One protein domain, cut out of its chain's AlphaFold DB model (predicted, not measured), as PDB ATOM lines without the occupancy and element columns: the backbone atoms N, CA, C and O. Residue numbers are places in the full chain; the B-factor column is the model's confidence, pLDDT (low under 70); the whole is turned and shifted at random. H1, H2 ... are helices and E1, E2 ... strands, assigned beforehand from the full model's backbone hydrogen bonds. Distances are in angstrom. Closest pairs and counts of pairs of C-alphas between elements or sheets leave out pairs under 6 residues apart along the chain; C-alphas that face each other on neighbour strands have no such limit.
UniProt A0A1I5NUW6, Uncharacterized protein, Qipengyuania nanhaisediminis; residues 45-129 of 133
ATOM      1  N   VAL A  45      89.816  60.509  45.657       90.88
ATOM      2  CA  VAL A  45      90.736  61.602  45.322       90.88
ATOM      3  C   VAL A  45      91.324  62.138  46.619       90.88
ATOM      4  O   VAL A  45      90.604  62.652  47.472       90.88
ATOM      5  N   THR A  46      92.642  62.028  46.763       92.31
ATOM      6  CA  THR A  46      93.380  62.486  47.944       92.31
ATOM      7  C   THR A  46      94.395  63.554  47.552       92.31
ATOM      8  O   THR A  46      95.215  63.341  46.658       92.31
ATOM      9  N   GLU A  47      94.382  64.695  48.245       91.31
ATOM     10  CA  GLU A  47      95.470  65.680  48.188       91.31
ATOM     11  C   GLU A  47      96.522  65.335  49.249       91.31
ATOM     12  O   GLU A  47      96.216  65.141  50.429       91.31
ATOM     13  N   THR A  48      97.777  65.236  48.831       88.62
ATOM     14  CA  THR A  48      98.904  64.933  49.710       88.62
ATOM     15  C   THR A  48      99.429  66.195  50.401       88.62
ATOM     16  O   THR A  48      99.136  67.326  50.014       88.62
ATOM     17  N   ALA A  49     100.253  66.029  51.442       86.12
ATOM     18  CA  ALA A  49     100.802  67.160  52.203       86.12
ATOM     19  C   ALA A  49     101.726  68.080  51.373       86.12
ATOM     20  O   ALA A  49     101.902  69.247  51.717       86.12
ATOM     21  N   ASP A  50     102.319  67.557  50.300       85.81
ATOM     22  CA  ASP A  50     103.114  68.287  49.308       85.81
ATOM     23  C   ASP A  50     102.259  68.971  48.223       85.81
ATOM     24  O   ASP A  50     102.799  69.702  47.395       85.81
ATOM     25  N   GLY A  51     100.932  68.808  48.263       84.12
ATOM     26  CA  GLY A  51      99.994  69.414  47.316       84.12
ATOM     27  C   GLY A  51      99.861  68.654  45.996       84.12
ATOM     28  O   GLY A  51      99.362  69.227  45.026       84.12
ATOM     29  N   SER A  52     100.318  67.401  45.957       89.75
ATOM     30  CA  SER A  52     100.119  66.474  44.844       89.75
ATOM     31  C   SER A  52      98.759  65.783  44.970       89.75
ATOM     32  O   SER A  52      98.173  65.716  46.052       89.75
ATOM     33  N   PHE A  53      98.242  65.265  43.862       92.44
ATOM     34  CA  PHE A  53      96.967  64.557  43.827       92.44
ATOM     35  C   PHE A  53      97.175  63.076  43.570       92.44
ATOM     36  O   PHE A  53      97.908  62.703  42.658       92.44
ATOM     37  N   ILE A  54      96.490  62.242  44.345       93.88
ATOM     38  CA  ILE A  54      96.410  60.802  44.126       93.88
ATOM     39  C   ILE A  54      94.952  60.457  43.852       93.88
ATOM     40  O   ILE A  54      94.071  60.780  44.650       93.88
ATOM     41  N   VAL A  55      94.707  59.810  42.718       93.25
ATOM     42  CA  VAL A  55      93.394  59.335  42.298       93.25
ATOM     43  C   VAL A  55      93.424  57.818  42.237       93.25
ATOM     44  O   VAL A  55      94.148  57.239  41.428       93.25
ATOM     45  N   GLU A  56      92.623  57.175  43.077       93.25
ATOM     46  CA  GLU A  56      92.533  55.722  43.162       93.25
ATOM     47  C   GLU A  56      91.168  55.269  42.655       93.25
ATOM     48  O   GLU A  56      90.143  55.427  43.314       93.25
ATOM     49  N   GLY A  57      91.147  54.737  41.436       89.75
ATOM     50  CA  GLY A  57      89.977  54.088  40.869       89.75
ATOM     51  C   GLY A  57      89.887  52.607  41.258       89.75
ATOM     52  O   GLY A  57      90.845  52.021  41.772       89.75
ATOM     53  N   PRO A  58      88.757  51.954  40.937       86.62
ATOM     54  CA  PRO A  58      88.645  50.500  40.927       86.62
ATOM     55  C   PRO A  58      89.866  49.816  40.315       86.62
ATOM     56  O   PRO A  58      90.414  50.284  39.318       86.62
ATOM     57  N   GLU A  59      90.267  48.678  40.882       84.81
ATOM     58  CA  GLU A  59      91.386  47.876  40.366       84.81
ATOM     59  C   GLU A  59      92.746  48.617  40.370       84.81
ATOM     60  O   GLU A  59      93.632  48.295  39.576       84.81
ATOM     61  N   ALA A  60      92.937  49.579  41.287       81.81
ATOM     62  CA  ALA A  60      94.179  50.346  41.456       81.81
ATOM     63  C   ALA A  60      95.445  49.477  41.523       81.81
ATOM     64  O   ALA A  60      96.441  49.786  40.873       81.81
ATOM     65  N   ASP A  61      95.387  48.347  42.232       82.00
ATOM     66  CA  ASP A  61      96.525  47.432  42.386       82.00
ATOM     67  C   ASP A  61      96.837  46.600  41.127       82.00
ATOM     68  O   ASP A  61      97.844  45.892  41.082       82.00
ATOM     69  N   LEU A  62      95.964  46.626  40.113       81.69
ATOM     70  CA  LEU A  62      96.010  45.700  38.978       81.69
ATOM     71  C   LEU A  62      96.339  46.367  37.642       81.69
ATOM     72  O   LEU A  62      96.786  45.667  36.734       81.69
ATOM     73  N   LEU A  63      96.110  47.675  37.497       80.75
ATOM     74  CA  LEU A  63      96.058  48.343  36.183       80.75
ATOM     75  C   LEU A  63      97.109  49.438  35.974       80.75
ATOM     76  O   LEU A  63      96.959  50.304  35.108       80.75
ATOM     77  N   GLY A  64      98.207  49.344  36.722       85.56
ATOM     78  CA  GLY A  64      99.354  50.230  36.584       85.56
ATOM     79  C   GLY A  64      99.115  51.620  37.169       85.56
ATOM     80  O   GLY A  64      98.110  51.881  37.830       85.56
ATOM     81  N   VAL A  65     100.072  52.515  36.927       91.56
ATOM     82  CA  VAL A  65     100.070  53.876  37.483       91.56
ATOM     83  C   VAL A  65     100.381  54.891  36.391       91.56
ATOM     84  O   VAL A  65     101.272  54.680  35.574       91.56
ATOM     85  N   MET A  66      99.644  55.991  36.366       93.69
ATOM     86  CA  MET A  66      99.941  57.168  35.559       93.69
ATOM     87  C   MET A  66     100.480  58.250  36.489       93.69
ATOM     88  O   MET A  66      99.833  58.555  37.486       93.69
ATOM     89  N   ARG A  67     101.633  58.841  36.170       94.31
ATOM     90  CA  ARG A  67     102.175  60.005  36.882       94.31
ATOM     91  C   ARG A  67     102.462  61.140  35.922       94.31
ATOM     92  O   ARG A  67     103.000  60.913  34.840       94.31
ATOM     93  N   SER A  68     102.131  62.357  36.326       91.50
ATOM     94  CA  SER A  68     102.414  63.546  35.536       91.50
ATOM     95  C   SER A  68     102.703  64.748  36.418       91.50
ATOM     96  O   SER A  68     101.996  64.990  37.392       91.50
ATOM     97  N   ASP A  69     103.711  65.518  36.022       87.31
ATOM     98  CA  ASP A  69     104.087  66.798  36.630       87.31
ATOM     99  C   ASP A  69     103.772  67.976  35.684       87.31
ATOM    100  O   ASP A  69     104.323  69.066  35.816       87.31
ATOM    101  N   SER A  70     102.912  67.742  34.686       66.38
ATOM    102  CA  SER A  70     102.604  68.680  33.597       66.38
ATOM    103  C   SER A  70     101.767  69.881  34.027       66.38
ATOM    104  O   SER A  70     101.763  70.930  33.380       66.38
ATOM    105  N   SER A  71     101.082  69.754  35.160       64.50
ATOM    106  CA  SER A  71     100.431  70.859  35.848       64.50
ATOM    107  C   SER A  71     101.342  71.342  36.981       64.50
ATOM    108  O   SER A  71     102.213  70.604  37.426       64.50
ATOM    109  N   ASN A  72     101.149  72.549  37.521       69.75
ATOM    110  CA  ASN A  72     101.908  73.058  38.687       69.75
ATOM    111  C   ASN A  72     101.853  72.153  39.952       69.75
ATOM    112  O   ASN A  72     102.339  72.550  41.013       69.75
ATOM    113  N   ARG A  73     101.212  70.983  39.866       80.94
ATOM    114  CA  ARG A  73     101.078  69.938  40.873       80.94
ATOM    115  C   ARG A  73     101.260  68.568  40.220       80.94
ATOM    116  O   ARG A  73     100.807  68.352  39.094       80.94
ATOM    117  N   SER A  74     101.879  67.652  40.961       89.81
ATOM    118  CA  SER A  74     101.996  66.259  40.542       89.81
ATOM    119  C   SER A  74     100.636  65.571  40.634       89.81
ATOM    120  O   SER A  74      99.867  65.815  41.569       89.81
ATOM    121  N   LEU A  75     100.333  64.722  39.659       93.94
ATOM    122  CA  LEU A  75      99.138  63.895  39.609       93.94
ATOM    123  C   LEU A  75      99.552  62.436  39.463       93.94
ATOM    124  O   LEU A  75     100.265  62.082  38.526       93.94
ATOM    125  N   GLU A  76      99.030  61.594  40.343       94.88
ATOM    126  CA  GLU A  76      99.117  60.149  40.261       94.88
ATOM    127  C   GLU A  76      97.715  59.552  40.111       94.88
ATOM    128  O   GLU A  76      96.832  59.820  40.921       94.88
ATOM    129  N   VAL A  77      97.502  58.737  39.081       94.75
ATOM    130  CA  VAL A  77      96.237  58.032  38.837       94.75
ATOM    131  C   VAL A  77      96.499  56.535  38.819       94.75
ATOM    132  O   VAL A  77      97.429  56.065  38.161       94.75
ATOM    133  N   ARG A  78      95.667  55.788  39.538       94.62
ATOM    134  CA  ARG A  78      95.733  54.332  39.661       94.62
ATOM    135  C   ARG A  78      94.376  53.728  39.320       94.62
ATOM    136  O   ARG A  78      93.343  54.263  39.717       94.62
ATOM    137  N   GLY A  79      94.372  52.590  38.631       91.69
ATOM    138  CA  GLY A  79      93.141  51.836  38.365       91.69
ATOM    139  C   GLY A  79      92.265  52.419  37.251       91.69
ATOM    140  O   GLY A  79      92.757  52.995  36.281       91.69
ATOM    141  N   LEU A  80      90.949  52.232  37.374       91.94
ATOM    142  CA  LEU A  80      89.930  52.648  36.402       91.94
ATOM    143  C   LEU A  80      89.007  53.704  36.990       91.94
ATOM    144  O   LEU A  80      87.858  53.400  37.324       91.94
ATOM    145  N   PRO A  81      89.481  54.948  37.133       92.31
ATOM    146  CA  PRO A  81      88.628  55.994  37.647       92.31
ATOM    147  C   PRO A  81      87.466  56.253  36.682       92.31
ATOM    148  O   PRO A  81      87.599  56.105  35.459       92.31
ATOM    149  N   LYS A  82      86.328  56.657  37.245       91.12
ATOM    150  CA  LYS A  82      85.153  57.075  36.475       91.12
ATOM    151  C   LYS A  82      85.209  58.590  36.201       91.12
ATOM    152  O   LYS A  82      85.645  59.325  37.090       91.12
ATOM    153  N   PRO A  83      84.766  59.089  35.031       92.00
ATOM    154  CA  PRO A  83      84.794  60.522  34.716       92.00
ATOM    155  C   PRO A  83      84.070  61.397  35.748       92.00
ATOM    156  O   PRO A  83      84.521  62.499  36.063       92.00
ATOM    157  N   GLU A  84      82.970  60.898  36.315       89.69
ATOM    158  CA  GLU A  84      82.134  61.629  37.268       89.69
ATOM    159  C   GLU A  84      82.917  62.028  38.520       89.69
ATOM    160  O   GLU A  84      82.710  63.125  39.038       89.69
ATOM    161  N   ALA A  85      83.875  61.196  38.942       88.31
ATOM    162  CA  ALA A  85      84.693  61.426  40.128       88.31
ATOM    163  C   ALA A  85      85.559  62.688  40.042       88.31
ATOM    164  O   ALA A  85      85.959  63.220  41.067       88.31
ATOM    165  N   PHE A  86      85.829  63.196  38.838       91.06
ATOM    166  CA  PHE A  86      86.616  64.413  38.630       91.06
ATOM    167  C   PHE A  86      85.758  65.680  38.562       91.06
ATOM    168  O   PHE A  86      86.298  66.784  38.511       91.06
ATOM    169  N   SER A  87      84.427  65.553  38.535       86.25
ATOM    170  CA  SER A  87      83.526  66.702  38.374       86.25
ATOM    171  C   SER A  87      83.604  67.671  39.554       86.25
ATOM    172  O   SER A  87      83.524  68.883  39.351       86.25
ATOM    173  N   ASP A  88      83.822  67.139  40.757       87.75
ATOM    174  CA  ASP A  88      83.906  67.912  41.998       87.75
ATOM    175  C   ASP A  88      85.322  68.448  42.292       87.75
ATOM    176  O   ASP A  88      85.493  69.249  43.209       87.75
ATOM    177  N   TYR A  89      86.327  68.066  41.489       90.44
ATOM    178  CA  TYR A  89      87.740  68.415  41.686       90.44
ATOM    179  C   TYR A  89      88.314  69.102  40.436       90.44
ATOM    180  O   TYR A  89      89.005  68.467  39.630       90.44
ATOM    181  N   PRO A  90      88.029  70.400  40.217       89.81
ATOM    182  CA  PRO A  90      88.358  71.081  38.965       89.81
ATOM    183  C   PRO A  90      89.864  71.140  38.677       89.81
ATOM    184  O   PRO A  90      90.271  71.048  37.518       89.81
ATOM    185  N   GLU A  91      90.701  71.259  39.706       89.44
ATOM    186  CA  GLU A  91      92.160  71.217  39.589       89.44
ATOM    187  C   GLU A  91      92.694  69.828  39.217       89.44
ATOM    188  O   GLU A  91      93.562  69.725  38.350       89.44
ATOM    189  N   VAL A  92      92.130  68.761  39.792       92.44
ATOM    190  CA  VAL A  92      92.486  67.374  39.448       92.44
ATOM    191  C   VAL A  92      92.030  67.052  38.031       92.44
ATOM    192  O   VAL A  92      92.784  66.466  37.257       92.44
ATOM    193  N   ARG A  93      90.825  67.498  37.654       93.12
ATOM    194  CA  ARG A  93      90.300  67.370  36.292       93.12
ATOM    195  C   ARG A  93      91.220  68.037  35.277       93.12
ATOM    196  O   ARG A  93      91.543  67.428  34.264       93.12
ATOM    197  N   TYR A  94      91.656  69.267  35.544       91.44
ATOM    198  CA  TYR A  94      92.592  69.971  34.668       91.44
ATOM    199  C   TYR A  94      93.916  69.212  34.531       91.44
ATOM    200  O   TYR A  94      94.360  68.968  33.410       91.44
ATOM    201  N   ALA A  95      94.513  68.795  35.654       91.94
ATOM    202  CA  ALA A  95      95.764  68.044  35.654       91.94
ATOM    203  C   ALA A  95      95.640  66.726  34.873       91.94
ATOM    204  O   ALA A  95      96.509  66.415  34.063       91.94
ATOM    205  N   LEU A  96      94.535  65.990  35.041       93.44
ATOM    206  CA  LEU A  96      94.263  64.761  34.296       93.44
ATOM    207  C   LEU A  96      94.170  65.029  32.793       93.44
ATOM    208  O   LEU A  96      94.802  64.327  32.005       93.44
ATOM    209  N   CYS A  97      93.379  66.028  32.397       92.94
ATOM    210  CA  CYS A  97      93.157  66.347  30.991       92.94
ATOM    211  C   CYS A  97      94.443  66.795  30.293       92.94
ATOM    212  O   CYS A  97      94.675  66.384  29.158       92.94
ATOM    213  N   ALA A  98      95.297  67.561  30.981       92.00
ATOM    214  CA  ALA A  98      96.616  67.928  30.476       92.00
ATOM    215  C   ALA A  98      97.515  66.690  30.351       92.00
ATOM    216  O   ALA A  98      98.101  66.431  29.305       92.00
ATOM    217  N   ALA A  99      97.569  65.871  31.398       92.31
ATOM    218  CA  ALA A  99      98.469  64.733  31.472       92.31
ATOM    219  C   ALA A  99      98.102  63.577  30.525       92.31
ATOM    220  O   ALA A  99      98.982  62.863  30.049       92.31
ATOM    221  N   ARG A 100      96.817  63.374  30.217       90.50
ATOM    222  CA  ARG A 100      96.341  62.248  29.397       90.50
ATOM    223  C   ARG A 100      96.990  62.184  28.008       90.50
ATOM    224  O   ARG A 100      97.217  61.085  27.498       90.50
ATOM    225  N   ASN A 101      97.261  63.344  27.415       86.12
ATOM    226  CA  ASN A 101      97.845  63.477  26.078       86.12
ATOM    227  C   ASN A 101      99.284  64.007  26.101       86.12
ATOM    228  O   ASN A 101      99.892  64.170  25.041       86.12
ATOM    229  N   ASP A 102      99.832  64.252  27.289       89.44
ATOM    230  CA  ASP A 102     101.190  64.751  27.445       89.44
ATOM    231  C   ASP A 102     102.213  63.632  27.163       89.44
ATOM    232  O   ASP A 102     102.154  62.570  27.798       89.44
ATOM    233  N   PRO A 103     103.160  63.831  26.222       89.25
ATOM    234  CA  PRO A 103     104.249  62.886  25.984       89.25
ATOM    235  C   PRO A 103     105.162  62.653  27.199       89.25
ATOM    236  O   PRO A 103     105.800  61.601  27.259       89.25
ATOM    237  N   ASP A 104     105.224  63.590  28.146       90.62
ATOM    238  CA  ASP A 104     106.045  63.496  29.356       90.62
ATOM    239  C   ASP A 104     105.341  62.736  30.494       90.62
ATOM    240  O   ASP A 104     105.953  62.444  31.526       90.62
ATOM    241  N   THR A 105     104.074  62.344  30.312       92.69
ATOM    242  CA  THR A 105     103.365  61.504  31.283       92.69
ATOM    243  C   THR A 105     104.007  60.126  31.383       92.69
ATOM    244  O   THR A 105     104.140  59.375  30.410       92.69
ATOM    245  N   VAL A 106     104.358  59.759  32.612       93.75
ATOM    246  CA  VAL A 106     104.954  58.471  32.944       93.75
ATOM    247  C   VAL A 106     103.850  57.457  33.191       93.75
ATOM    248  O   VAL A 106     102.899  57.701  33.928       93.75
ATOM    249  N   TRP A 107     104.012  56.280  32.602       93.56
ATOM    250  CA  TRP A 107     103.075  55.176  32.737       93.56
ATOM    251  C   TRP A 107     103.813  53.930  33.213       93.56
ATOM    252  O   TRP A 107     104.748  53.462  32.561       93.56
ATOM    253  N   GLU A 108     103.369  53.372  34.329       93.31
ATOM    254  CA  GLU A 108     103.870  52.126  34.894       93.31
ATOM    255  C   GLU A 108     102.980  50.968  34.457       93.31
ATOM    256  O   GLU A 108     101.762  51.005  34.623       93.31
ATOM    257  N   GLU A 109     103.583  49.932  33.876       88.50
ATOM    258  CA  GLU A 109     102.845  48.768  33.390       88.50
ATOM    259  C   GLU A 109     102.304  47.896  34.540       88.50
ATOM    260  O   GLU A 109     102.971  47.776  35.571       88.50
ATOM    261  N   PRO A 110     101.137  47.239  34.370       89.06
ATOM    262  CA  PRO A 110     100.360  47.090  33.131       89.06
ATOM    263  C   PRO A 110      99.299  48.194  32.942       89.06
ATOM    264  O   PRO A 110      98.177  48.079  33.423       89.06
ATOM    265  N   SER A 111      99.610  49.242  32.175       88.31
ATOM    266  CA  SER A 111      98.768  50.448  32.057       88.31
ATOM    267  C   SER A 111      97.891  50.477  30.807       88.31
ATOM    268  O   SER A 111      97.150  51.432  30.598       88.31
ATOM    269  N   GLY A 112      97.951  49.451  29.950       91.62
ATOM    270  CA  GLY A 112      97.221  49.429  28.674       91.62
ATOM    271  C   GLY A 112      95.713  49.665  28.822       91.62
ATOM    272  O   GLY A 112      95.145  50.487  28.104       91.62
ATOM    273  N   THR A 113      95.074  48.997  29.786       92.06
ATOM    274  CA  THR A 113      93.636  49.156  30.056       92.06
ATOM    275  C   THR A 113      93.318  50.527  30.645       92.06
ATOM    276  O   THR A 113      92.364  51.166  30.214       92.06
ATOM    277  N   MET A 114      94.141  51.013  31.577       93.81
ATOM    278  CA  MET A 114      93.977  52.342  32.169       93.81
ATOM    279  C   MET A 114      94.126  53.448  31.118       93.81
ATOM    280  O   MET A 114      93.281  54.333  31.044       93.81
ATOM    281  N   ARG A 115      95.136  53.368  30.242       93.81
ATOM    282  CA  ARG A 115      95.300  54.288  29.105       93.81
ATOM    283  C   ARG A 115      94.059  54.298  28.218       93.81
ATOM    284  O   ARG A 115      93.568  55.366  27.881       93.81
ATOM    285  N   ALA A 116      93.540  53.122  27.859       93.12
ATOM    286  CA  ALA A 116      92.333  53.020  27.042       93.12
ATOM    287  C   ALA A 116      91.101  53.621  27.740       93.12
ATOM    288  O   ALA A 116      90.323  54.317  27.096       93.12
ATOM    289  N   ASN A 117      90.945  53.396  29.050       93.38
ATOM    290  CA  ASN A 117      89.870  53.988  29.847       93.38
ATOM    291  C   ASN A 117      89.954  55.513  29.864       93.38
ATOM    292  O   ASN A 117      88.966  56.187  29.590       93.38
ATOM    293  N   LEU A 118      91.144  56.053  30.130       94.00
ATOM    294  CA  LEU A 118      91.361  57.492  30.151       94.00
ATOM    295  C   LEU A 118      91.152  58.114  28.768       94.00
ATOM    296  O   LEU A 118      90.723  59.252  28.704       94.00
ATOM    297  N   GLN A 119      91.362  57.380  27.674       94.38
ATOM    298  CA  GLN A 119      91.096  57.812  26.291       94.38
ATOM    299  C   GLN A 119      89.665  57.492  25.801       94.38
ATOM    300  O   GLN A 119      89.413  57.456  24.598       94.38
ATOM    301  N   SER A 120      88.732  57.191  26.708       95.06
ATOM    302  CA  SER A 120      87.338  56.911  26.343       95.06
ATOM    303  C   SER A 120      86.519  58.186  26.114       95.06
ATOM    304  O   SER A 120      86.856  59.258  26.617       95.06
ATOM    305  N   GLU A 121      85.386  58.041  25.419       95.31
ATOM    306  CA  GLU A 121      84.447  59.132  25.115       95.31
ATOM    307  C   GLU A 121      84.004  59.900  26.372       95.31
ATOM    308  O   GLU A 121      83.943  61.124  26.355       95.31
ATOM    309  N   GLY A 122      83.789  59.210  27.499       93.88
ATOM    310  CA  GLY A 122      83.412  59.866  28.756       93.88
ATOM    311  C   GLY A 122      84.487  60.822  29.288       93.88
ATOM    312  O   GLY A 122      84.171  61.885  29.821       93.88
ATOM    313  N   PHE A 123      85.766  60.488  29.105       94.88
ATOM    314  CA  PHE A 123      86.863  61.396  29.443       94.88
ATOM    315  C   PHE A 123      87.079  62.474  28.375       94.88
ATOM    316  O   PHE A 123      87.502  63.578  28.712       94.88
ATOM    317  N   ASP A 124      86.747  62.205  27.110       94.69
ATOM    318  CA  ASP A 124      86.749  63.238  26.070       94.69
ATOM    319  C   ASP A 124      85.712  64.322  26.359       94.69
ATOM    320  O   ASP A 124      86.034  65.510  26.300       94.69
ATOM    321  N   GLU A 125      84.501  63.935  26.759       94.56
ATOM    322  CA  GLU A 125      83.461  64.867  27.197       94.56
ATOM    323  C   GLU A 125      83.884  65.648  28.448       94.56
ATOM    324  O   GLU A 125      83.727  66.871  28.498       94.56
ATOM    325  N   LEU A 126      84.478  64.965  29.434       94.38
ATOM    326  CA  LEU A 126      84.999  65.589  30.653       94.38
ATOM    327  C   LEU A 126      86.053  66.665  30.341       94.38
ATOM    328  O   LEU A 126      86.052  67.733  30.961       94.38
ATOM    329  N   CYS A 127      86.943  66.393  29.383       93.94
ATOM    330  CA  CYS A 127      88.054  67.267  29.016       93.94
ATOM    331  C   CYS A 127      87.715  68.306  27.939       93.94
ATOM    332  O   CYS A 127      88.476  69.257  27.775       93.94
ATOM    333  N   ALA A 128      86.566  68.208  27.261       93.75
ATOM    334  CA  ALA A 128      86.146  69.141  26.206       93.75
ATOM    335  C   ALA A 128      86.048  70.610  26.667       93.75
ATOM    336  O   ALA A 128      86.093  71.541  25.864       93.75
ATOM    337  N   VAL A 129      85.932  70.829  27.975       92.50
ATOM    338  CA  VAL A 129      85.989  72.144  28.632       92.50
ATOM    339  C   VAL A 129      87.370  72.816  28.575       92.50
ATOM    340  O   VAL A 129      87.462  74.012  28.850       92.50
TER     341      VAL A 129
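Overview. This is residues 45 to 129 of the 133 residues of an uncharacterized protein of Qipengyuania nanhaisediminis (UniProt A0A1I5NUW6). A small five-stranded sheet forms a wall, with H2, the longest helix, running across one of its faces and no named helix covering the other. H4 packs on H2 on the side away from the sheet, while H3 grazes the sheet with residues 114 to 118 and leads the chain from edge strand E5 toward H4. The printed part has 85 residues, with five named strands and four named helices in the order E1, E2, E3, E4, H1, H2, E5, H3, H4. The sheet is mixed, in the order E1, E2, E4, E3, E5, and the class is mixed, helices and strands. The whole is compact, with a radius of gyration of the C-alphas of 11.5 A, and rounded, spanning 26 by 26 by 24 A.

Along the chain. The sheet holds E1, residues 45 to 47, E2, residues 53 to 56, E4, residues 75 to 78, 10.2 A long, E3, residues 65 to 68, 10.1 A long, and E5, residues 106 to 108. C-alpha 45, where E1 begins, is at (90.736, 61.602, 45.322). H2, residues 90 to 100, is 15.3 A long and begins with C-alpha 90 at (88.358, 71.081, 38.965). H1 is residues 83 to 86, H3 is residues 112 to 118, 10.1 A long, and H4 is residues 121 to 127, 9.7 A long, ending with C-alpha 127 at (88.054, 67.267, 29.016).

Arrangement. E2 and E4 are parallel at 8 degrees, with N 76 and O 53 within hydrogen-bond range at 2.8 A. E1 and E2 form an antiparallel hairpin, with N 46 and O 54 at 2.8 A. E3 and E4 form another, with N 66 and O 77 at 2.9 A. E3 and E5 are antiparallel, with N 67 and O 106 at 2.8 A. E4, H1, H2 and E5 make a split strand-helix-strand unit, two strands running the same way with E3 between them in the sheet, and its crossover is right-handed. H2 is on the sheet at a height of 9.4 A, across the strands at 76 degrees to E4 on the local plane. H2 and H4 touch, with the C-alphas of Cys 97 and Cys 127 closest at 5.5 A, at a steep tilt of 59 degrees, opposite ways. H1 and H4 only just touch, with 3 pairs of C-alphas within 8 A, the closest being Pro 83 and Phe 123 at 5.7 A. H3 and H4 meet only through their link. Every O i to N i+4 pair is within hydrogen-bond range in H2, H3 and H4; H1 is too short for one.

Size, cuts and confidence. The C-alphas farthest apart, those of Ala 49 and Glu 121, are 32.6 A apart. The printed part has no cut, and no link is long. The mean pLDDT of the printed part is 90.0, and residues 70 to 72 are under 70.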